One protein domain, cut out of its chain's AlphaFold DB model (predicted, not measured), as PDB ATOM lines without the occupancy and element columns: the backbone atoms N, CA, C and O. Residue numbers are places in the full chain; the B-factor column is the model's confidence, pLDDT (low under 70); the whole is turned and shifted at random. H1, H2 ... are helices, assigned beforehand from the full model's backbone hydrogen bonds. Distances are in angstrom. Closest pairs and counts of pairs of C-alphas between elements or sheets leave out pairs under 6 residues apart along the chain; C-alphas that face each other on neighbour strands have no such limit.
ATOM      1  N   SER A 208     -36.648 -38.592  28.761       58.41
ATOM      2  CA  SER A 208     -35.347 -39.002  28.209       58.41
ATOM      3  C   SER A 208     -35.441 -40.141  27.187       58.41
ATOM      4  O   SER A 208     -34.591 -40.204  26.308       58.41
ATOM      5  N   SER A 209     -36.448 -41.021  27.267       65.75
ATOM      6  CA  SER A 209     -36.700 -42.036  26.234       65.75
ATOM      7  C   SER A 209     -37.312 -41.407  24.980       65.75
ATOM      8  O   SER A 209     -36.755 -41.538  23.901       65.75
ATOM      9  N   ALA A 210     -38.395 -40.637  25.130       60.62
ATOM     10  CA  ALA A 210     -39.074 -39.979  24.011       60.62
ATOM     11  C   ALA A 210     -38.194 -38.944  23.283       60.62
ATOM     12  O   ALA A 210     -38.381 -38.710  22.094       60.62
ATOM     13  N   LEU A 211     -37.226 -38.337  23.982       61.06
ATOM     14  CA  LEU A 211     -36.207 -37.489  23.368       61.06
ATOM     15  C   LEU A 211     -35.114 -38.318  22.676       61.06
ATOM     16  O   LEU A 211     -34.719 -37.941  21.579       61.06
ATOM     17  N   ARG A 212     -34.651 -39.441  23.259       62.47
ATOM     18  CA  ARG A 212     -33.641 -40.334  22.643       62.47
ATOM     19  C   ARG A 212     -34.038 -40.818  21.254       62.47
ATOM     20  O   ARG A 212     -33.187 -40.861  20.373       62.47
ATOM     21  N   ASP A 213     -35.320 -41.104  21.069       66.69
ATOM     22  CA  ASP A 213     -35.865 -41.615  19.812       66.69
ATOM     23  C   ASP A 213     -36.398 -40.487  18.893       66.69
ATOM     24  O   ASP A 213     -37.098 -40.755  17.917       66.69
ATOM     25  N   HIS A 214     -36.096 -39.211  19.186       76.50
ATOM     26  CA  HIS A 214     -36.627 -38.059  18.448       76.50
ATOM     27  C   HIS A 214     -35.923 -37.875  17.084       76.50
ATOM     28  O   HIS A 214     -34.778 -37.409  17.043       76.50
ATOM     29  N   PRO A 215     -36.591 -38.152  15.944       79.00
ATOM     30  CA  PRO A 215     -35.922 -38.333  14.651       79.00
ATOM     31  C   PRO A 215     -35.266 -37.056  14.115       79.00
ATOM     32  O   PRO A 215     -34.247 -37.114  13.436       79.00
ATOM     33  N   VAL A 216     -35.804 -35.880  14.458       81.12
ATOM     34  CA  VAL A 216     -35.213 -34.594  14.052       81.12
ATOM     35  C   VAL A 216     -33.885 -34.337  14.775       81.12
ATOM     36  O   VAL A 216     -33.015 -33.674  14.219       81.12
ATOM     37  N   ALA A 217     -33.706 -34.849  15.998       79.94
ATOM     38  CA  ALA A 217     -32.487 -34.630  16.777       79.94
ATOM     39  C   ALA A 217     -31.349 -35.544  16.304       79.94
ATOM     40  O   ALA A 217     -30.232 -35.073  16.092       79.94
ATOM     41  N   SER A 218     -31.645 -36.827  16.072       83.88
ATOM     42  CA  SER A 218     -30.683 -37.782  15.514       83.88
ATOM     43  C   SER A 218     -30.278 -37.424  14.083       83.88
ATOM     44  O   SER A 218     -29.083 -37.414  13.788       83.88
ATOM     45  N   GLU A 219     -31.221 -37.044  13.214       86.50
ATOM     46  CA  GLU A 219     -30.873 -36.647  11.845       86.50
ATOM     47  C   GLU A 219     -30.136 -35.295  11.809       86.50
ATOM     48  O   GLU A 219     -29.165 -35.174  11.073       86.50
ATOM     49  N   SER A 220     -30.468 -34.315  12.668       85.69
ATOM     50  CA  SER A 220     -29.693 -33.055  12.741       85.69
ATOM     51  C   SER A 220     -28.245 -33.280  13.201       85.69
ATOM     52  O   SER A 220     -27.333 -32.655  12.661       85.69
ATOM     53  N   LEU A 221     -28.004 -34.197  14.153       86.56
ATOM     54  CA  LEU A 221     -26.645 -34.621  14.524       86.56
ATOM     55  C   LEU A 221     -25.921 -35.309  13.364       86.56
ATOM     56  O   LEU A 221     -24.734 -35.082  13.158       86.56
ATOM     57  N   ARG A 222     -26.628 -36.139  12.592       90.56
ATOM     58  CA  ARG A 222     -26.078 -36.831  11.422       90.56
ATOM     59  C   ARG A 222     -25.727 -35.857  10.293       90.56
ATOM     60  O   ARG A 222     -24.687 -36.021   9.661       90.56
ATOM     61  N   THR A 223     -26.550 -34.832  10.057       91.38
ATOM     62  CA  THR A 223     -26.229 -33.733   9.137       91.38
ATOM     63  C   THR A 223     -24.994 -32.978   9.621       91.38
ATOM     64  O   THR A 223     -24.075 -32.775   8.834       91.38
ATOM     65  N   TYR A 224     -24.922 -32.639  10.912       91.88
ATOM     66  CA  TYR A 224     -23.760 -31.977  11.509       91.88
ATOM     67  C   TYR A 224     -22.472 -32.799  11.340       91.88
ATOM     68  O   TYR A 224     -21.495 -32.298  10.792       91.88
ATOM     69  N   ASP A 225     -22.485 -34.084  11.708       90.19
ATOM     70  CA  ASP A 225     -21.342 -34.996  11.546       90.19
ATOM     71  C   ASP A 225     -20.908 -35.156  10.074       90.19
ATOM     72  O   ASP A 225     -19.718 -35.321   9.799       90.19
ATOM     73  N   SER A 226     -21.841 -35.102   9.116       94.06
ATOM     74  CA  SER A 226     -21.518 -35.093   7.681       94.06
ATOM     75  C   SER A 226     -20.895 -33.768   7.230       94.06
ATOM     76  O   SER A 226     -19.912 -33.787   6.491       94.06
ATOM     77  N   VAL A 227     -21.410 -32.627   7.700       94.06
ATOM     78  CA  VAL A 227     -20.879 -31.290   7.376       94.06
ATOM     79  C   VAL A 227     -19.491 -31.075   7.991       94.06
ATOM     80  O   VAL A 227     -18.618 -30.542   7.313       94.06
ATOM     81  N   MET A 228     -19.230 -31.594   9.198       90.69
ATOM     82  CA  MET A 228     -17.879 -31.673   9.780       90.69
ATOM     83  C   MET A 228     -16.905 -32.409   8.845       90.69
ATOM     84  O   MET A 228     -15.858 -31.880   8.485       90.69
ATOM     85  N   ARG A 229     -17.267 -33.615   8.383       93.88
ATOM     86  CA  ARG A 229     -16.411 -34.410   7.479       93.88
ATOM     87  C   ARG A 229     -16.221 -33.752   6.116       93.88
ATOM     88  O   ARG A 229     -15.162 -33.920   5.509       93.88
ATOM     89  N   PHE A 230     -17.234 -33.038   5.627       95.06
ATOM     90  CA  PHE A 230     -17.149 -32.248   4.403       95.06
ATOM     91  C   PHE A 230     -16.159 -31.093   4.579       95.06
ATOM     92  O   PHE A 230     -15.187 -31.044   3.828       95.06
ATOM     93  N   LYS A 231     -16.315 -30.270   5.630       94.62
ATOM     94  CA  LYS A 231     -15.372 -29.210   6.030       94.62
ATOM     95  C   LYS A 231     -13.936 -29.729   6.051       94.62
ATOM     96  O   LYS A 231     -13.110 -29.261   5.274       94.62
ATOM     97  N   ASP A 232     -13.669 -30.771   6.840       94.06
ATOM     98  CA  ASP A 232     -12.336 -31.371   6.969       94.06
ATOM     99  C   ASP A 232     -11.759 -31.836   5.622       94.06
ATOM    100  O   ASP A 232     -10.541 -31.908   5.460       94.06
ATOM    101  N   SER A 233     -12.612 -32.245   4.678       95.75
ATOM    102  CA  SER A 233     -12.206 -32.762   3.364       95.75
ATOM    103  C   SER A 233     -11.981 -31.648   2.341       95.75
ATOM    104  O   SER A 233     -11.052 -31.765   1.543       95.75
ATOM    105  N   VAL A 234     -12.760 -30.564   2.407       93.00
ATOM    106  CA  VAL A 234     -12.544 -29.337   1.627       93.00
ATOM    107  C   VAL A 234     -11.281 -28.626   2.108       93.00
ATOM    108  O   VAL A 234     -10.430 -28.321   1.282       93.00
ATOM    109  N   THR A 235     -11.069 -28.477   3.421       93.75
ATOM    110  CA  THR A 235      -9.807 -27.968   3.990       93.75
ATOM    111  C   THR A 235      -8.606 -28.757   3.460       93.75
ATOM    112  O   THR A 235      -7.704 -28.177   2.863       93.75
ATOM    113  N   ARG A 236      -8.638 -30.097   3.555       94.19
ATOM    114  CA  ARG A 236      -7.587 -30.981   3.013       94.19
ATOM    115  C   ARG A 236      -7.493 -30.996   1.484       94.19
ATOM    116  O   ARG A 236      -6.590 -31.639   0.954       94.19
ATOM    117  N   TRP A 237      -8.418 -30.383   0.749       94.44
ATOM    118  CA  TRP A 237      -8.292 -30.163  -0.693       94.44
ATOM    119  C   TRP A 237      -7.680 -28.788  -0.986       94.44
ATOM    120  O   TRP A 237      -6.688 -28.732  -1.701       94.44
ATOM    121  N   LEU A 238      -8.154 -27.723  -0.335       90.88
ATOM    122  CA  LEU A 238      -7.570 -26.378  -0.415       90.88
ATOM    123  C   LEU A 238      -6.083 -26.369  -0.008       90.88
ATOM    124  O   LEU A 238      -5.259 -25.811  -0.729       90.88
ATOM    125  N   ASP A 239      -5.718 -27.090   1.062       92.06
ATOM    126  CA  ASP A 239      -4.323 -27.308   1.487       92.06
ATOM    127  C   ASP A 239      -3.463 -28.013   0.409       92.06
ATOM    128  O   ASP A 239      -2.245 -27.843   0.390       92.06
ATOM    129  N   ARG A 240      -4.066 -28.808  -0.493       92.19
ATOM    130  CA  ARG A 240      -3.367 -29.500  -1.600       92.19
ATOM    131  C   ARG A 240      -3.281 -28.663  -2.877       92.19
ATOM    132  O   ARG A 240      -2.276 -28.754  -3.571       92.19
ATOM    133  N   GLU A 241      -4.288 -27.842  -3.165       88.88
ATOM    134  CA  GLU A 241      -4.277 -26.879  -4.281       88.88
ATOM    135  C   GLU A 241      -3.410 -25.635  -3.979       88.88
ATOM    136  O   GLU A 241      -3.263 -24.758  -4.827       88.88
ATOM    137  N   GLY A 242      -2.849 -25.523  -2.767       88.50
ATOM    138  CA  GLY A 242      -2.048 -24.372  -2.329       88.50
ATOM    139  C   GLY A 242      -2.873 -23.151  -1.902       88.50
ATOM    140  O   GLY A 242      -2.320 -22.069  -1.715       88.50
ATOM    141  N   VAL A 243      -4.187 -23.306  -1.717       89.19
ATOM    142  CA  VAL A 243      -5.119 -22.243  -1.303       89.19
ATOM    143  C   VAL A 243      -5.135 -22.147   0.227       89.19
ATOM    144  O   VAL A 243      -6.136 -22.433   0.884       89.19
ATOM    145  N   THR A 244      -3.995 -21.775   0.814       88.06
ATOM    146  CA  THR A 244      -3.809 -21.766   2.277       88.06
ATOM    147  C   THR A 244      -4.730 -20.779   2.986       88.06
ATOM    148  O   THR A 244      -5.254 -21.101   4.042       88.06
ATOM    149  N   GLU A 245      -4.986 -19.613   2.388       88.44
ATOM    150  CA  GLU A 245      -5.840 -18.551   2.946       88.44
ATOM    151  C   GLU A 245      -7.274 -19.054   3.202       88.44
ATOM    152  O   GLU A 245      -7.712 -19.111   4.349       88.44
ATOM    153  N   GLY A 246      -7.956 -19.565   2.169       87.25
ATOM    154  CA  GLY A 246      -9.281 -20.179   2.319       87.25
ATOM    155  C   GLY A 246      -9.271 -21.470   3.154       87.25
ATOM    156  O   GLY A 246     -10.247 -21.773   3.839       87.25
ATOM    157  N   ALA A 247      -8.170 -22.231   3.153       89.69
ATOM    158  CA  ALA A 247      -8.036 -23.386   4.041       89.69
ATOM    159  C   ALA A 247      -7.984 -22.963   5.521       89.69
ATOM    160  O   ALA A 247      -8.598 -23.626   6.357       89.69
ATOM    161  N   ASP A 248      -7.282 -21.875   5.841       90.50
ATOM    162  CA  ASP A 248      -7.109 -21.350   7.197       90.50
ATOM    163  C   ASP A 248      -8.350 -20.590   7.692       90.50
ATOM    164  O   ASP A 248      -8.736 -20.775   8.847       90.50
ATOM    165  N   GLU A 249      -9.056 -19.854   6.825       91.12
ATOM    166  CA  GLU A 249     -10.403 -19.337   7.122       91.12
ATOM    167  C   GLU A 249     -11.366 -20.475   7.485       91.12
ATOM    168  O   GLU A 249     -12.051 -20.426   8.510       91.12
ATOM    169  N   LEU A 250     -11.376 -21.549   6.684       90.62
ATOM    170  CA  LEU A 250     -12.237 -22.699   6.932       90.62
ATOM    171  C   LEU A 250     -11.834 -23.429   8.227       90.62
ATOM    172  O   LEU A 250     -12.714 -23.799   9.005       90.62
ATOM    173  N   LYS A 251     -10.534 -23.578   8.530       92.12
ATOM    174  CA  LYS A 251     -10.050 -24.086   9.835       92.12
ATOM    175  C   LYS A 251     -10.530 -23.198  10.991       92.12
ATOM    176  O   LYS A 251     -10.986 -23.738  11.998       92.12
ATOM    177  N   GLY A 252     -10.475 -21.876  10.822       90.00
ATOM    178  CA  GLY A 252     -10.817 -20.856  11.820       90.00
ATOM    179  C   GLY A 252     -12.301 -20.735  12.181       90.00
ATOM    180  O   GLY A 252     -12.623 -20.066  13.161       90.00
ATOM    181  N   LEU A 253     -13.214 -21.389  11.451       90.19
ATOM    182  CA  LEU A 253     -14.622 -21.459  11.854       90.19
ATOM    183  C   LEU A 253     -14.787 -22.276  13.144       90.19
ATOM    184  O   LEU A 253     -14.762 -23.512  13.101       90.19
ATOM    185  N   ASP A 254     -15.019 -21.580  14.259       82.00
ATOM    186  CA  ASP A 254     -15.418 -22.157  15.545       82.00
ATOM    187  C   ASP A 254     -16.718 -22.962  15.398       82.00
ATOM    188  O   ASP A 254     -17.753 -22.454  14.958       82.00
ATOM    189  N   MET A 255     -16.675 -24.240  15.780       82.88
ATOM    190  CA  MET A 255     -17.814 -25.150  15.663       82.88
ATOM    191  C   MET A 255     -18.255 -25.671  17.025       82.88
ATOM    192  O   MET A 255     -17.444 -25.980  17.897       82.88
ATOM    193  N   THR A 256     -19.571 -25.771  17.210       83.50
ATOM    194  CA  THR A 256     -20.181 -26.112  18.496       83.50
ATOM    195  C   THR A 256     -19.702 -27.472  19.003       83.50
ATOM    196  O   THR A 256     -19.922 -28.504  18.368       83.50
ATOM    197  N   VAL A 257     -19.081 -27.507  20.184       80.38
ATOM    198  CA  VAL A 257     -18.721 -28.772  20.836       80.38
ATOM    199  C   VAL A 257     -19.985 -29.383  21.445       80.38
ATOM    200  O   VAL A 257     -20.481 -28.938  22.482       80.38
ATOM    201  N   ILE A 258     -20.531 -30.394  20.767       82.69
ATOM    202  CA  ILE A 258     -21.769 -31.081  21.149       82.69
ATOM    203  C   ILE A 258     -21.434 -32.356  21.930       82.69
ATOM    204  O   ILE A 258     -20.782 -33.260  21.406       82.69
ATOM    205  N   ASN A 259     -21.934 -32.482  23.162       80.31
ATOM    206  CA  ASN A 259     -21.861 -33.749  23.885       80.31
ATOM    207  C   ASN A 259     -22.945 -34.716  23.374       80.31
ATOM    208  O   ASN A 259     -24.131 -34.539  23.655       80.31
ATOM    209  N   ARG A 260     -22.528 -35.761  22.648       74.94
ATOM    210  CA  ARG A 260     -23.418 -36.773  22.050       74.94
ATOM    211  C   ARG A 260     -24.217 -37.598  23.070       74.94
ATOM    212  O   ARG A 260     -25.199 -38.228  22.685       74.94
ATOM    213  N   GLU A 261     -23.823 -37.626  24.345       75.25
ATOM    214  CA  GLU A 261     -24.500 -38.435  25.371       75.25
ATOM    215  C   GLU A 261     -25.764 -37.772  25.947       75.25
ATOM    216  O   GLU A 261     -26.669 -38.480  26.402       75.25
ATOM    217  N   ASP A 262     -25.856 -36.436  25.895       78.12
ATOM    218  CA  ASP A 262     -26.993 -35.668  26.416       78.12
ATOM    219  C   ASP A 262     -27.803 -35.007  25.293       78.12
ATOM    220  O   ASP A 262     -27.703 -33.813  24.999       78.12
ATOM    221  N   LEU A 263     -28.663 -35.812  24.671       71.94
ATOM    222  CA  LEU A 263     -29.540 -35.383  23.582       71.94
ATOM    223  C   LEU A 263     -30.551 -34.287  23.993       71.94
ATOM    224  O   LEU A 263     -31.140 -33.653  23.121       71.94
ATOM    225  N   ALA A 264     -30.745 -34.013  25.291       73.62
ATOM    226  CA  ALA A 264     -31.539 -32.858  25.715       73.62
ATOM    227  C   ALA A 264     -30.810 -31.539  25.395       73.62
ATOM    228  O   ALA A 264     -31.419 -30.640  24.817       73.62
ATOM    229  N   GLN A 265     -29.498 -31.467  25.657       76.56
ATOM    230  CA  GLN A 265     -28.660 -30.316  25.287       76.56
ATOM    231  C   GLN A 265     -28.559 -30.155  23.765       76.56
ATOM    232  O   GLN A 265     -28.536 -29.036  23.262       76.56
ATOM    233  N   VAL A 266     -28.548 -31.262  23.015       78.44
ATOM    234  CA  VAL A 266     -28.589 -31.239  21.540       78.44
ATOM    235  C   VAL A 266     -29.858 -30.555  21.031       78.44
ATOM    236  O   VAL A 266     -29.790 -29.741  20.115       78.44
ATOM    237  N   ILE A 267     -31.012 -30.871  21.624       80.12
ATOM    238  CA  ILE A 267     -32.302 -30.286  21.235       80.12
ATOM    239  C   ILE A 267     -32.386 -28.810  21.644       80.12
ATOM    240  O   ILE A 267     -32.899 -28.002  20.873       80.12
ATOM    241  N   GLU A 268     -31.833 -28.443  22.800       84.00
ATOM    242  CA  GLU A 268     -31.716 -27.049  23.250       84.00
ATOM    243  C   GLU A 268     -30.811 -26.214  22.321       84.00
ATOM    244  O   GLU A 268     -31.156 -25.086  21.973       84.00
ATOM    245  N   ARG A 269     -29.710 -26.799  21.824       83.31
ATOM    246  CA  ARG A 269     -28.739 -26.155  20.918       83.31
ATOM    247  C   ARG A 269     -29.017 -26.337  19.422       83.31
ATOM    248  O   ARG A 269     -28.214 -25.898  18.602       83.31
ATOM    249  N   LEU A 270     -30.155 -26.912  19.025       84.69
ATOM    250  CA  LEU A 270     -30.531 -27.063  17.608       84.69
ATOM    251  C   LEU A 270     -30.383 -25.780  16.753       84.69
ATOM    252  O   LEU A 270     -29.981 -25.911  15.595       84.69
ATOM    253  N   PRO A 271     -30.660 -24.556  17.257       86.19
ATOM    254  CA  PRO A 271     -30.394 -23.323  16.512       86.19
ATOM    255  C   PRO A 271     -28.900 -23.078  16.243       86.19
ATOM    256  O   PRO A 271     -28.534 -22.730  15.124       86.19
ATOM    257  N   GLU A 272     -28.034 -23.319  17.232       86.88
ATOM    258  CA  GLU A 272     -26.573 -23.148  17.134       86.88
ATOM    259  C   GLU A 272     -25.959 -24.164  16.152       86.88
ATOM    260  O   GLU A 272     -25.104 -23.828  15.329       86.88
ATOM    261  N   ILE A 273     -26.460 -25.404  16.184       86.69
ATOM    262  CA  ILE A 273     -26.079 -26.490  15.267       86.69
ATOM    263  C   ILE A 273     -26.441 -26.118  13.819       86.69
ATOM    264  O   ILE A 273     -25.647 -26.308  12.901       86.69
ATOM    265  N   ARG A 274     -27.629 -25.541  13.596       88.81
ATOM    266  CA  ARG A 274     -28.058 -25.080  12.262       88.81
ATOM    267  C   ARG A 274     -27.252 -23.877  11.775       88.81
ATOM    268  O   ARG A 274     -26.890 -23.841  10.604       88.81
ATOM    269  N   TYR A 275     -26.946 -22.929  12.658       92.56
ATOM    270  CA  TYR A 275     -26.147 -21.748  12.328       92.56
ATOM    271  C   TYR A 275     -24.692 -22.106  11.971       92.56
ATOM    272  O   TYR A 275     -24.146 -21.595  10.996       92.56
ATOM    273  N   SER A 276     -24.076 -23.045  12.695       90.81
ATOM    274  CA  SER A 276     -22.731 -23.550  12.370       90.81
ATOM    275  C   SER A 276     -22.688 -24.388  11.084       90.81
ATOM    276  O   SER A 276     -21.725 -24.267  10.332       90.81
ATOM    277  N   ILE A 277     -23.739 -25.155  10.763       91.62
ATOM    278  CA  ILE A 277     -23.886 -25.790   9.438       91.62
ATOM    279  C   ILE A 277     -23.981 -24.732   8.326       91.62
ATOM    280  O   ILE A 277     -23.298 -24.865   7.315       91.62
ATOM    281  N   GLY A 278     -24.793 -23.686   8.522       90.94
ATOM    282  CA  GLY A 278     -24.956 -22.593   7.559       90.94
ATOM    283  C   GLY A 278     -23.631 -21.913   7.221       90.94
ATOM    284  O   GLY A 278     -23.221 -21.945   6.066       90.94
ATOM    285  N   GLN A 279     -22.917 -21.412   8.237       92.19
ATOM    286  CA  GLN A 279     -21.626 -20.728   8.060       92.19
ATOM    287  C   GLN A 279     -20.579 -21.585   7.331       92.19
ATOM    288  O   GLN A 279     -19.808 -21.057   6.537       92.19
ATOM    289  N   VAL A 280     -20.527 -22.901   7.583       92.12
ATOM    290  CA  VAL A 280     -19.581 -23.796   6.890       92.12
ATOM    291  C   VAL A 280     -19.909 -23.920   5.405       92.12
ATOM    292  O   VAL A 280     -18.993 -23.922   4.588       92.12
ATOM    293  N   LEU A 281     -21.189 -24.029   5.042       94.00
ATOM    294  CA  LEU A 281     -21.595 -24.145   3.640       94.00
ATOM    295  C   LEU A 281     -21.440 -22.810   2.900       94.00
ATOM    296  O   LEU A 281     -20.872 -22.793   1.815       94.00
ATOM    297  N   GLU A 282     -21.855 -21.706   3.522       94.69
ATOM    298  CA  GLU A 282     -21.706 -20.334   3.017       94.69
ATOM    299  C   GLU A 282     -20.231 -19.985   2.758       94.69
ATOM    300  O   GLU A 282     -19.883 -19.536   1.671       94.69
ATOM    301  N   LYS A 283     -19.326 -20.302   3.697       91.25
ATOM    302  CA  LYS A 283     -17.886 -20.052   3.512       91.25
ATOM    303  C   LYS A 283     -17.229 -20.955   2.474       91.25
ATOM    304  O   LYS A 283     -16.290 -20.523   1.815       91.25
ATOM    305  N   VAL A 284     -17.702 -22.190   2.294       92.12
ATOM    306  CA  VAL A 284     -17.227 -23.030   1.182       92.12
ATOM    307  C   VAL A 284     -17.700 -22.469  -0.164       92.12
ATOM    308  O   VAL A 284     -16.923 -22.495  -1.113       92.12
ATOM    309  N   ASP A 285     -18.910 -21.910  -0.241       92.19
ATOM    310  CA  ASP A 285     -19.425 -21.261  -1.455       92.19
ATOM    311  C   ASP A 285     -18.628 -19.986  -1.798       92.19
ATOM    312  O   ASP A 285     -18.136 -19.861  -2.918       92.19
ATOM    313  N   ASP A 286     -18.353 -19.113  -0.815       91.50
ATOM    314  CA  ASP A 286     -17.471 -17.937  -0.966       91.50
ATOM    315  C   ASP A 286     -16.076 -18.309  -1.517       91.50
ATOM    316  O   ASP A 286     -15.539 -17.660  -2.426       91.50
ATOM    317  N   ILE A 287     -15.467 -19.370  -0.972       90.62
ATOM    318  CA  ILE A 287     -14.143 -19.846  -1.395       90.62
ATOM    319  C   ILE A 287     -14.203 -20.424  -2.818       90.62
ATOM    320  O   ILE A 287     -13.291 -20.198  -3.612       90.62
ATOM    321  N   LEU A 288     -15.268 -21.140  -3.188       87.19
ATOM    322  CA  LEU A 288     -15.419 -21.682  -4.542       87.19
ATOM    323  C   LEU A 288     -15.713 -20.584  -5.578       87.19
ATOM    324  O   LEU A 288     -15.121 -20.607  -6.660       87.19
ATOM    325  N   ALA A 289     -16.541 -19.593  -5.240       88.12
ATOM    326  CA  ALA A 289     -16.853 -18.447  -6.094       88.12
ATOM    327  C   ALA A 289     -15.635 -17.533  -6.323       88.12
ATOM    328  O   ALA A 289     -15.381 -17.083  -7.441       88.12
ATOM    329  N   SER A 290     -14.821 -17.290  -5.293       84.62
ATOM    330  CA  SER A 290     -13.571 -16.530  -5.446       84.62
ATOM    331  C   SER A 290     -12.496 -17.293  -6.241       84.62
ATOM    332  O   SER A 290     -11.698 -16.676  -6.953       84.62
ATOM    333  N   GLN A 291     -12.499 -18.631  -6.199       79.56
ATOM    334  CA  GLN A 291     -11.616 -19.473  -7.017       79.56
ATOM    335  C   GLN A 291     -12.054 -19.584  -8.486       79.56
ATOM    336  O   GLN A 291     -11.186 -19.623  -9.363       79.56
ATOM    337  N   SER A 292     -13.357 -19.603  -8.792       73.50
ATOM    338  CA  SER A 292     -13.824 -19.580 -10.189       73.50
ATOM    339  C   SER A 292     -13.446 -18.261 -10.871       73.50
ATOM    340  O   SER A 292     -12.826 -18.288 -11.937       73.50
ATOM    341  N   LEU A 293     -13.667 -17.126 -10.196       62.94
ATOM    342  CA  LEU A 293     -13.281 -15.798 -10.686       62.94
ATOM    343  C   LEU A 293     -11.770 -15.687 -10.970       62.94
ATOM    344  O   LEU A 293     -11.362 -15.126 -11.987       62.94
ATOM    345  N   ARG A 294     -10.912 -16.266 -10.112       60.59
ATOM    346  CA  ARG A 294      -9.455 -16.308 -10.355       60.59
ATOM    347  C   ARG A 294      -9.066 -17.154 -11.573       60.59
ATOM    348  O   ARG A 294      -8.091 -16.807 -12.245       60.59
ATOM    349  N   ARG A 295      -9.790 -18.241 -11.866       58.97
ATOM    350  CA  ARG A 295      -9.526 -19.083 -13.047       58.97
ATOM    351  C   ARG A 295      -9.921 -18.392 -14.354       58.97
ATOM    352  O   ARG A 295      -9.160 -18.487 -15.308       58.97
ATOM    353  N   GLU A 296     -11.018 -17.638 -14.404       54.22
ATOM    354  CA  GLU A 296     -11.377 -16.885 -15.622       54.22
ATOM    355  C   GLU A 296     -10.357 -15.779 -15.944       54.22
ATOM    356  O   GLU A 296      -9.896 -15.667 -17.080       54.22
TER     357      GLU A 296
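Overview. This is residues 208 to 296 of the 822 residues of the protein "Predicted protein" of Nematostella vectensis (UniProt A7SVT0). Two long helices, H2 and H5, run the same way side by side along a rod, and the shorter H3 folds back from the last residue of H2 to pack on both of them. From H3, residues 253 to 262 run back toward the other end of the rod, where the short helices H1 and H4 lie and H5 begins. The printed part has 89 residues with five named helices, H1 to H5 in order along the chain, and no named strand; the class is all helix. The whole is loose, with a radius of gyration of the C-alphas of 15.7 A, and spans 54 by 18 by 15 A.

Arrangement. H2, residues 215 to 241, is the hub, touching three other helices. It touches H5, residues 270 to 296, at a shallow tilt of 28 degrees, the same way; their closest C-alphas, of Tyr 224 and Ile 277, are 6.5 A apart. H2 and H3, residues 244 to 252, form a helical hairpin at a shallow tilt of 26 degrees, opposite ways; H2 touches H3 with residues 231 to 239 alone, closest at the C-alphas of Thr 235 and Ala 247, 4.9 A apart. H3 also touches H5, at a shallow tilt of 5 degrees, opposite ways; H5 does so with residues 280 to 287 alone, and the closest C-alphas, of Gly 246 and Ile 287, are 6.1 A apart. H2 and H4, residues 263 to 268, only just touch, with 3 pairs of C-alphas within 8 A, about perpendicular at 83 degrees; residue 217 alone of H2 does so, its C-alpha 6.2 A from that of Ile 267. H4 touches H1, residues 208 to 212, with the C-alphas of Arg 212 and Leu 263 closest at 6.5 A. H4 and H5 meet only through their link. H1 is apart from H3 and H5, and only just apart from H2, with the closest C-alphas 8.1 A apart. Every O i to N i+4 pair is within hydrogen-bond range in H1, H3, H4 and H5, and 22 of 23 are in H2.

Along the chain. H1 begins at C-alpha 208, (-35.347, -39.002, 28.209). H2 begins at C-alpha 215, (-35.922, -38.333, 14.651), and is 38.6 A long from first to last C-alpha. H3 measures 11.9 A. H4 has 6 residues. H5 is 39.7 A long and ends at C-alpha 296, (-11.377, -16.885, -15.622).

Size, cuts and confidence. The two C-alphas farthest apart, those of Ser 209 and Glu 296, are 55.0 A apart. The printed part has no cut. The links H1 to H2, H2 to H3 and H4 to H5 are tight; H3 to H4, with 10 residues, is short. Mean pLDDT of the printed part is 84.4; residues 208 to 213 and 293 to 296 are under 70.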